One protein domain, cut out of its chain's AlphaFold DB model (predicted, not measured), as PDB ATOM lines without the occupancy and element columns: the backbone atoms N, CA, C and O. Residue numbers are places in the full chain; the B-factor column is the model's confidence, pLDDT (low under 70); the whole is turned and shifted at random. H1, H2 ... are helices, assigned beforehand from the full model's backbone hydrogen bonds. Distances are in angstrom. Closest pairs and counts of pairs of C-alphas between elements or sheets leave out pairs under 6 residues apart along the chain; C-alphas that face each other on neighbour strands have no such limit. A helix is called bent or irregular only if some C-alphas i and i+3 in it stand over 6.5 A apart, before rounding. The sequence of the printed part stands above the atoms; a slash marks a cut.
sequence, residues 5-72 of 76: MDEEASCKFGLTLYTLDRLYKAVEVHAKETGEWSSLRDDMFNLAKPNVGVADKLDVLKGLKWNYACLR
ATOM      1  N   MET A   5      26.146  45.789  33.078       82.25
ATOM      2  CA  MET A   5      26.125  44.337  32.880       82.25
ATOM      3  C   MET A   5      26.992  43.873  31.700       82.25
ATOM      4  O   MET A   5      27.608  42.809  31.772       82.25
ATOM      5  N   ASP A   6      27.055  44.655  30.620       84.12
ATOM      6  CA  ASP A   6      27.849  44.322  29.430       84.12
ATOM      7  C   ASP A   6      29.345  44.526  29.703       84.12
ATOM      8  O   ASP A   6      30.183  43.749  29.235       84.12
ATOM      9  N   GLU A   7      29.685  45.541  30.500       88.56
ATOM     10  CA  GLU A   7      31.052  45.780  30.962       88.56
ATOM     11  C   GLU A   7      31.523  44.656  31.894       88.56
ATOM     12  O   GLU A   7      32.574  44.055  31.660       88.56
ATOM     13  N   GLU A   8      30.705  44.277  32.880       89.44
ATOM     14  CA  GLU A   8      31.008  43.161  33.778       89.44
ATOM     15  C   GLU A   8      31.173  41.836  33.009       89.44
ATOM     16  O   GLU A   8      32.124  41.081  33.255       89.44
ATOM     17  N   ALA A   9      30.283  41.551  32.052       87.25
ATOM     18  CA  ALA A   9      30.375  40.366  31.202       87.25
ATOM     19  C   ALA A   9      31.666  40.359  30.367       87.25
ATOM     20  O   ALA A   9      32.349  39.332  30.291       87.25
ATOM     21  N   SER A  10      32.043  41.510  29.805       88.25
ATOM     22  CA  SER A  10      33.280  41.677  29.034       88.25
ATOM     23  C   SER A  10      34.524  41.470  29.900       88.25
ATOM     24  O   SER A  10      35.436  40.739  29.506       88.25
ATOM     25  N   CYS A  11      34.549  42.028  31.114       90.62
ATOM     26  CA  CYS A  11      35.637  41.824  32.069       90.62
ATOM     27  C   CYS A  11      35.781  40.348  32.469       90.62
ATOM     28  O   CYS A  11      36.885  39.800  32.426       90.62
ATOM     29  N   LYS A  12      34.674  39.670  32.804       88.69
ATOM     30  CA  LYS A  12      34.679  38.232  33.139       88.69
ATOM     31  C   LYS A  12      35.166  37.375  31.973       88.69
ATOM     32  O   LYS A  12      35.927  36.425  32.180       88.69
ATOM     33  N   PHE A  13      34.765  37.715  30.750       89.44
ATOM     34  CA  PHE A  13      35.229  37.024  29.552       89.44
ATOM     35  C   PHE A  13      36.736  37.214  29.337       89.44
ATOM     36  O   PHE A  13      37.457  36.231  29.169       89.44
ATOM     37  N   GLY A  14      37.239  38.448  29.447       93.62
ATOM     38  CA  GLY A  14      38.673  38.740  29.360       93.62
ATOM     39  C   GLY A  14      39.502  37.980  30.401       93.62
ATOM     40  O   GLY A  14      40.512  37.365  30.061       93.62
ATOM     41  N   LEU A  15      39.042  37.938  31.657       93.62
ATOM     42  CA  LEU A  15      39.683  37.162  32.727       93.62
ATOM     43  C   LEU A  15      39.682  35.654  32.443       93.62
ATOM     44  O   LEU A  15      40.666  34.969  32.738       93.62
ATOM     45  N   THR A  16      38.604  35.140  31.844       92.12
ATOM     46  CA  THR A  16      38.502  33.733  31.432       92.12
ATOM     47  C   THR A  16      39.560  33.407  30.380       92.12
ATOM     48  O   THR A  16      40.323  32.460  30.559       92.12
ATOM     49  N   LEU A  17      39.667  34.222  29.325       94.12
ATOM     50  CA  LEU A  17      40.675  34.039  28.275       94.12
ATOM     51  C   LEU A  17      42.101  34.120  28.830       94.12
ATOM     52  O   LEU A  17      42.926  33.261  28.528       94.12
ATOM     53  N   TYR A  18      42.377  35.105  29.685       96.00
ATOM     54  CA  TYR A  18      43.685  35.263  30.321       96.00
ATOM     55  C   TYR A  18      44.068  34.049  31.182       96.00
ATOM     56  O   TYR A  18      45.199  33.564  31.123       96.00
ATOM     57  N   THR A  19      43.125  33.524  31.965       94.00
ATOM     58  CA  THR A  19      43.360  32.346  32.813       94.00
ATOM     59  C   THR A  19      43.627  31.101  31.969       94.00
ATOM     60  O   THR A  19      44.551  30.343  32.267       94.00
ATOM     61  N   LEU A  20      42.859  30.911  30.893       94.75
ATOM     62  CA  LEU A  20      43.030  29.781  29.983       94.75
ATOM     63  C   LEU A  20      44.348  29.851  29.205       94.75
ATOM     64  O   LEU A  20      45.005  28.824  29.079       94.75
ATOM     65  N   ASP A  21      44.789  31.030  28.757       96.25
ATOM     66  CA  ASP A  21      46.104  31.204  28.115       96.25
ATOM     67  C   ASP A  21      47.255  30.806  29.053       96.25
ATOM     68  O   ASP A  21      48.179  30.089  28.657       96.25
ATOM     69  N   ARG A  22      47.182  31.207  30.328       96.12
ATOM     70  CA  ARG A  22      48.179  30.805  31.331       96.12
ATOM     71  C   ARG A  22      48.182  29.302  31.565       96.12
ATOM     72  O   ARG A  22      49.256  28.715  31.664       96.12
ATOM     73  N   LEU A  23      47.001  28.692  31.654       93.88
ATOM     74  CA  LEU A  23      46.877  27.252  31.842       93.88
ATOM     75  C   LEU A  23      47.419  26.491  30.627       93.88
ATOM     76  O   LEU A  23      48.243  25.601  30.806       93.88
ATOM     77  N   TYR A  24      47.030  26.892  29.414       95.06
ATOM     78  CA  TYR A  24      47.532  26.347  28.151       95.06
ATOM     79  C   TYR A  24      49.065  26.312  28.150       95.06
ATOM     80  O   TYR A  24      49.659  25.250  27.978       95.06
ATOM     81  N   LYS A  25      49.711  27.455  28.421       95.25
ATOM     82  CA  LYS A  25      51.178  27.576  28.416       95.25
ATOM     83  C   LYS A  25      51.846  26.722  29.490       95.25
ATOM     84  O   LYS A  25      52.921  26.183  29.254       95.25
ATOM     85  N   ALA A  26      51.228  26.610  30.665       93.38
ATOM     86  CA  ALA A  26      51.783  25.839  31.772       93.38
ATOM     87  C   ALA A  26      51.783  24.326  31.500       93.38
ATOM     88  O   ALA A  26      52.690  23.624  31.947       93.38
ATOM     89  N   VAL A  27      50.781  23.819  30.774       92.75
ATOM     90  CA  VAL A  27      50.570  22.371  30.621       92.75
ATOM     91  C   VAL A  27      50.983  21.822  29.262       92.75
ATOM     92  O   VAL A  27      51.129  20.612  29.147       92.75
ATOM     93  N   GLU A  28      51.182  22.667  28.243       95.75
ATOM     94  CA  GLU A  28      51.394  22.232  26.854       95.75
ATOM     95  C   GLU A  28      52.506  21.187  26.706       95.75
ATOM     96  O   GLU A  28      52.309  20.176  26.035       95.75
ATOM     97  N   VAL A  29      53.666  21.411  27.329       94.88
ATOM     98  CA  VAL A  29      54.811  20.492  27.227       94.88
ATOM     99  C   VAL A  29      54.469  19.134  27.842       94.88
ATOM    100  O   VAL A  29      54.495  18.124  27.143       94.88
ATOM    101  N   HIS A  30      54.050  19.118  29.108       92.56
ATOM    102  CA  HIS A  30      53.729  17.884  29.829       92.56
ATOM    103  C   HIS A  30      52.553  17.124  29.198       92.56
ATOM    104  O   HIS A  30      52.589  15.905  29.084       92.56
ATOM    105  N   ALA A  31      51.521  17.833  28.734       94.12
ATOM    106  CA  ALA A  31      50.375  17.223  28.068       94.12
ATOM    107  C   ALA A  31      50.743  16.617  26.703       94.12
ATOM    108  O   ALA A  31      50.122  15.649  26.261       94.12
ATOM    109  N   LYS A  32      51.741  17.174  26.002       95.81
ATOM    110  CA  LYS A  32      52.278  16.564  24.774       95.81
ATOM    111  C   LYS A  32      53.072  15.301  25.088       95.81
ATOM    112  O   LYS A  32      52.928  14.322  24.364       95.81
ATOM    113  N   GLU A  33      53.857  15.306  26.163       94.12
ATOM    114  CA  GLU A  33      54.620  14.136  26.619       94.12
ATOM    115  C   GLU A  33      53.710  12.969  27.027       94.12
ATOM    116  O   GLU A  33      54.014  11.819  26.717       94.12
ATOM    117  N   THR A  34      52.566  13.251  27.659       91.19
ATOM    118  CA  THR A  34      51.573  12.231  28.042       91.19
ATOM    119  C   THR A  34      50.624  11.835  26.906       91.19
ATOM    120  O   THR A  34      49.839  10.902  27.061       91.19
ATOM    121  N   GLY A  35      50.672  12.525  25.758       94.50
ATOM    122  CA  GLY A  35      49.740  12.320  24.642       94.50
ATOM    123  C   GLY A  35      48.326  12.866  24.890       94.50
ATOM    124  O   GLY A  35      47.424  12.640  24.087       94.50
ATOM    125  N   GLU A  36      48.125  13.610  25.976       95.12
ATOM    126  CA  GLU A  36      46.838  14.162  26.411       95.12
ATOM    127  C   GLU A  36      46.484  15.498  25.738       95.12
ATOM    128  O   GLU A  36      45.358  15.987  25.856       95.12
ATOM    129  N   TRP A  37      47.445  16.099  25.028       95.62
ATOM    130  CA  TRP A  37      47.367  17.478  24.555       95.62
ATOM    131  C   TRP A  37      46.120  17.810  23.736       95.62
ATOM    132  O   TRP A  37      45.493  18.840  23.972       95.62
ATOM    133  N   SER A  38      45.751  16.955  22.780       95.75
ATOM    134  CA  SER A  38      44.622  17.226  21.882       95.75
ATOM    135  C   SER A  38      43.310  17.354  22.657       95.75
ATOM    136  O   SER A  38      42.626  18.366  22.527       95.75
ATOM    137  N   SER A  39      43.007  16.376  23.516       94.88
ATOM    138  CA  SER A  39      41.787  16.367  24.331       94.88
ATOM    139  C   SER A  39      41.775  17.523  25.332       94.88
ATOM    140  O   SER A  39      40.785  18.244  25.439       94.88
ATOM    141  N   LEU A  40      42.907  17.763  26.003       95.12
ATOM    142  CA  LEU A  40      43.025  18.829  26.992       95.12
ATOM    143  C   LEU A  40      42.824  20.218  26.373       95.12
ATOM    144  O   LEU A  40      42.121  21.063  26.929       95.12
ATOM    145  N   ARG A  41      43.426  20.458  25.205       95.38
ATOM    146  CA  ARG A  41      43.261  21.709  24.462       95.38
ATOM    147  C   ARG A  41      41.803  21.928  24.062       95.38
ATOM    148  O   ARG A  41      41.301  23.045  24.189       95.38
ATOM    149  N   ASP A  42      41.124  20.886  23.595       94.31
ATOM    150  CA  ASP A  42      39.733  20.989  23.157       94.31
ATOM    151  C   ASP A  42      38.794  21.292  24.345       94.31
ATOM    152  O   ASP A  42      37.917  22.155  24.233       94.31
ATOM    153  N   ASP A  43      39.043  20.700  25.518       94.38
ATOM    154  CA  ASP A  43      38.337  21.034  26.763       94.38
ATOM    155  C   ASP A  43      38.572  22.492  27.194       94.38
ATOM    156  O   ASP A  43      37.622  23.203  27.534       94.38
ATOM    157  N   MET A  44      39.811  22.993  27.116       94.44
ATOM    158  CA  MET A  44      40.107  24.407  27.391       94.44
ATOM    159  C   MET A  44      39.380  25.351  26.428       94.44
ATOM    160  O   MET A  44      38.856  26.388  26.842       94.44
ATOM    161  N   PHE A  45      39.302  25.004  25.144       92.56
ATOM    162  CA  PHE A  45      38.559  25.800  24.168       92.56
ATOM    163  C   PHE A  45      37.052  25.760  24.416       92.56
ATOM    164  O   PHE A  45      36.381  26.777  24.236       92.56
ATOM    165  N   ASN A  46      36.511  24.640  24.897       92.12
ATOM    166  CA  ASN A  46      35.117  24.572  25.330       92.12
ATOM    167  C   ASN A  46      34.833  25.521  26.507       92.12
ATOM    168  O   ASN A  46      33.791  26.178  26.512       92.12
ATOM    169  N   LEU A  47      35.773  25.691  27.445       92.62
ATOM    170  CA  LEU A  47      35.648  26.669  28.538       92.62
ATOM    171  C   LEU A  47      35.648  28.126  28.049       92.62
ATOM    172  O   LEU A  47      34.955  28.975  28.624       92.62
ATOM    173  N   ALA A  48      36.386  28.418  26.974       91.62
ATOM    174  CA  ALA A  48      36.462  29.750  26.375       91.62
ATOM    175  C   ALA A  48      35.191  30.147  25.608       91.62
ATOM    176  O   ALA A  48      34.997  31.324  25.319       91.62
ATOM    177  N   LYS A  49      34.304  29.203  25.272       90.94
ATOM    178  CA  LYS A  49      33.094  29.510  24.502       90.94
ATOM    179  C   LYS A  49      32.132  30.392  25.319       90.94
ATOM    180  O   LYS A  49      31.757  30.020  26.437       90.94
ATOM    181  N   PRO A  50      31.712  31.562  24.800       85.38
ATOM    182  CA  PRO A  50      30.823  32.475  25.524       85.38
ATOM    183  C   PRO A  50      29.377  31.967  25.591       85.38
ATOM    184  O   PRO A  50      28.637  32.345  26.490       85.38
ATOM    185  N   ASN A  51      28.983  31.087  24.668       85.88
ATOM    186  CA  ASN A  51      27.644  30.505  24.577       85.88
ATOM    187  C   ASN A  51      27.471  29.194  25.366       85.88
ATOM    188  O   ASN A  51      26.386  28.623  25.351       85.88
ATOM    189  N   VAL A  52      28.522  28.704  26.029       85.44
ATOM    190  CA  VAL A  52      28.443  27.527  26.906       85.44
ATOM    191  C   VAL A  52      28.006  27.979  28.299       85.44
ATOM    192  O   VAL A  52      28.583  28.915  28.859       85.44
ATOM    193  N   GLY A  53      26.988  27.321  28.854       86.25
ATOM    194  CA  GLY A  53      26.435  27.660  30.162       86.25
ATOM    195  C   GLY A  53      27.423  27.404  31.302       86.25
ATOM    196  O   GLY A  53      28.312  26.561  31.208       86.25
ATOM    197  N   VAL A  54      27.259  28.117  32.422       87.31
ATOM    198  CA  VAL A  54      28.144  27.970  33.596       87.31
ATOM    199  C   VAL A  54      28.140  26.537  34.140       87.31
ATOM    200  O   VAL A  54      29.193  26.045  34.532       87.31
ATOM    201  N   ALA A  55      26.991  25.853  34.131       89.94
ATOM    202  CA  ALA A  55      26.884  24.460  34.571       89.94
ATOM    203  C   ALA A  55      27.778  23.523  33.737       89.94
ATOM    204  O   ALA A  55      28.600  22.806  34.302       89.94
ATOM    205  N   ASP A  56      27.710  23.626  32.408       89.38
ATOM    206  CA  ASP A  56      28.537  22.826  31.498       89.38
ATOM    207  C   ASP A  56      30.032  23.121  31.695       89.38
ATOM    208  O   ASP A  56      30.861  22.211  31.730       89.38
ATOM    209  N   LYS A  57      30.396  24.397  31.902       89.62
ATOM    210  CA  LYS A  57      31.787  24.780  32.207       89.62
ATOM    211  C   LYS A  57      32.278  24.158  33.512       89.62
ATOM    212  O   LYS A  57      33.433  23.742  33.586       89.62
ATOM    213  N   LEU A  58      31.430  24.088  34.538       91.00
ATOM    214  CA  LEU A  58      31.782  23.455  35.809       91.00
ATOM    215  C   LEU A  58      32.035  21.957  35.643       91.00
ATOM    216  O   LEU A  58      32.944  21.430  36.282       91.00
ATOM    217  N   ASP A  59      31.282  21.277  34.784       91.62
ATOM    218  CA  ASP A  59      31.494  19.853  34.530       91.62
ATOM    219  C   ASP A  59      32.789  19.594  33.748       91.62
ATOM    220  O   ASP A  59      33.556  18.707  34.131       91.62
ATOM    221  N   VAL A  60      33.120  20.441  32.765       91.00
ATOM    222  CA  VAL A  60      34.437  20.407  32.101       91.00
ATOM    223  C   VAL A  60      35.566  20.652  33.112       91.00
ATOM    224  O   VAL A  60      36.527  19.888  33.156       91.00
ATOM    225  N   LEU A  61      35.442  21.657  33.990       90.06
ATOM    226  CA  LEU A  61      36.447  21.952  35.024       90.06
ATOM    227  C   LEU A  61      36.650  20.793  36.011       90.06
ATOM    228  O   LEU A  61      37.785  20.503  36.392       90.06
ATOM    229  N   LYS A  62      35.572  20.113  36.426       89.06
ATOM    230  CA  LYS A  62      35.681  18.897  37.247       89.06
ATOM    231  C   LYS A  62      36.452  17.814  36.494       89.06
ATOM    232  O   LYS A  62      37.334  17.194  37.084       89.06
ATOM    233  N   GLY A  63      36.150  17.620  35.209       88.12
ATOM    234  CA  GLY A  63      36.850  16.676  34.340       88.12
ATOM    235  C   GLY A  63      38.345  16.971  34.232       88.12
ATOM    236  O   GLY A  63      39.151  16.058  34.405       88.12
ATOM    237  N   LEU A  64      38.723  18.245  34.058       89.56
ATOM    238  CA  LEU A  64      40.125  18.657  33.918       89.56
ATOM    239  C   LEU A  64      41.013  18.135  35.059       89.56
ATOM    240  O   LEU A  64      42.112  17.641  34.825       89.56
ATOM    241  N   LYS A  65      40.521  18.209  36.299       81.12
ATOM    242  CA  LYS A  65      41.270  17.785  37.488       81.12
ATOM    243  C   LYS A  65      41.532  16.275  37.531       81.12
ATOM    244  O   LYS A  65      42.560  15.846  38.053       81.12
ATOM    245  N   TRP A  66      40.590  15.468  37.053       84.75
ATOM    246  CA  TRP A  66      40.619  14.017  37.256       84.75
ATOM    247  C   TRP A  66      41.099  13.245  36.030       84.75
ATOM    248  O   TRP A  66      41.715  12.187  36.191       84.75
ATOM    249  N   ASN A  67      40.877  13.784  34.833       89.56
ATOM    250  CA  ASN A  67      41.084  13.069  33.575       89.56
ATOM    251  C   ASN A  67      42.488  13.242  32.986       89.56
ATOM    252  O   ASN A  67      42.881  12.418  32.170       89.56
ATOM    253  N   TYR A  68      43.241  14.266  33.405       91.38
ATOM    254  CA  TYR A  68      44.532  14.605  32.804       91.38
ATOM    255  C   TYR A  68      45.677  14.438  33.795       91.38
ATOM    256  O   TYR A  68      45.738  15.132  34.814       91.38
ATOM    257  N   ALA A  69      46.601  13.529  33.495       87.12
ATOM    258  CA  ALA A  69      47.773  13.257  34.311       87.12
ATOM    259  C   ALA A  69      48.681  14.487  34.435       87.12
ATOM    260  O   ALA A  69      49.176  14.753  35.528       87.12
ATOM    261  N   CYS A  70      48.827  15.285  33.372       86.56
ATOM    262  CA  CYS A  70      49.634  16.511  33.391       86.56
ATOM    263  C   CYS A  70      49.108  17.607  34.344       86.56
ATOM    264  O   CYS A  70      49.825  18.560  34.641       86.56
ATOM    265  N   LEU A  71      47.853  17.500  34.798       87.75
ATOM    266  CA  LEU A  71      47.219  18.415  35.753       87.75
ATOM    267  C   LEU A  71      47.176  17.858  37.178       87.75
ATOM    268  O   LEU A  71      46.755  18.557  38.105       87.75
ATOM    269  N   ARG A  72      47.576  16.599  37.373       84.00
ATOM    270  CA  ARG A  72      47.596  16.002  38.704       84.00
ATOM    271  C   ARG A  72      48.763  16.590  39.496       84.00
ATOM    272  O   ARG A  72      49.856  16.731  38.951       84.00
TER     273      ARG A  72
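AT A GLANCE: This is residues 5 to 72 of the 76 residues of an uncharacterized protein of Aegilops tauschii subsp. strangulata (UniProt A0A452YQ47). Three helices run back and forth side by side, their lines almost aligned: a long first helix, H1, folds back into the shorter H2, and H2 folds back again into H3, as two helical hairpins that share H2. The arrangement is open on one side, with H2 touching both of the others while H1 and H3 stay apart, and H1, much longer than its partners, makes the longest dimension and has a kink near its last turns. The printed part has 68 residues with three named helices, in the order H1, H2, H3 along the chain, and no named strand. Its class is all helix. The whole is only just compact, close to loose, with a radius of gyration of the C-alphas of 12.7 A, and its outline is elongated, with spans of 42 by 22 by 17 A.

IN THESE COORDINATES: The printed part begins with H1, a helix of 29 residues from Met 5 to Glu 33. Its first C-alpha, that of Met 5, is at (26.125, 44.337, 32.880), and from there to C-alpha 33 at (54.620, 14.136, 26.619) the distance is 42.0 A. H1 is irregular: C-alphas 26 and 29 are 7.6 A apart, against about 5 A in a regular helix. At the same place, near residue 27, it has a kink of 46 degrees. Residues 34 to 36 lead on to H2, residues 37 to 48, from Trp 37 to Ala 48. H2 has 12 residues and is 16.5 A long from first to last C-alpha, beginning at C-alpha 37, (47.367, 17.478, 24.555). Residues 49 to 53 follow, and then H3, residues 54 to 67, from Val 54 to Asn 67. H3 has 14 residues and measures 19.7 A between its end C-alphas, the last of them, C-alpha 67, at (41.084, 13.069, 33.575). Residues 68 to 72 come after H3 and belong to no named helix; C-alpha 72 is at (47.596, 16.002, 38.704).

HOW THE PARTS SIT: H1 and H2 touch, with 9 pairs of C-alphas within 8 A. Their closest C-alphas are those of Ala 31 and Trp 37, 4.6 A apart. Their lines stand at a shallow tilt of 6 degrees, the line of H1 being a rough one, and they run opposite ways. They form a helical hairpin, and their centres are 10.9 A apart. H2 in turn touches H3, with 7 pairs of C-alphas within 8 A. The closest C-alphas there are those of Leu 47 and Lys 57, 5.7 A apart. These two helices also run opposite ways, at a shallow tilt of 22 degrees, and form the second helical hairpin; their centres too are 10.9 A apart. H1 and H3 are apart, with no C-alpha of the one within 8 A of the other. In the backbone of H2 each O i to N i+4 pair is within hydrogen-bond range, while in H1 it is 23 of 25 pairs and in H3 8 of 10.

THE WHOLE: The two C-alphas farthest apart are those of Met 5 and Glu 33, the two ends of H1, at 42.0 A. The first and last printed C-alphas, those of Met 5 and Arg 72, are 36.0 A apart. The printed part has no cut and runs from residue 5 to residue 72 of a full chain of 76 residues. Both links between helices are tight: 3 residues from H1 to H2 and 5 residues from H2 to H3. The mean pLDDT of the printed part is 91.2, and no printed residue is under 70. By helix the mean pLDDT is 92 for H1, 94 for H2 and 89 for H3 in this predicted model.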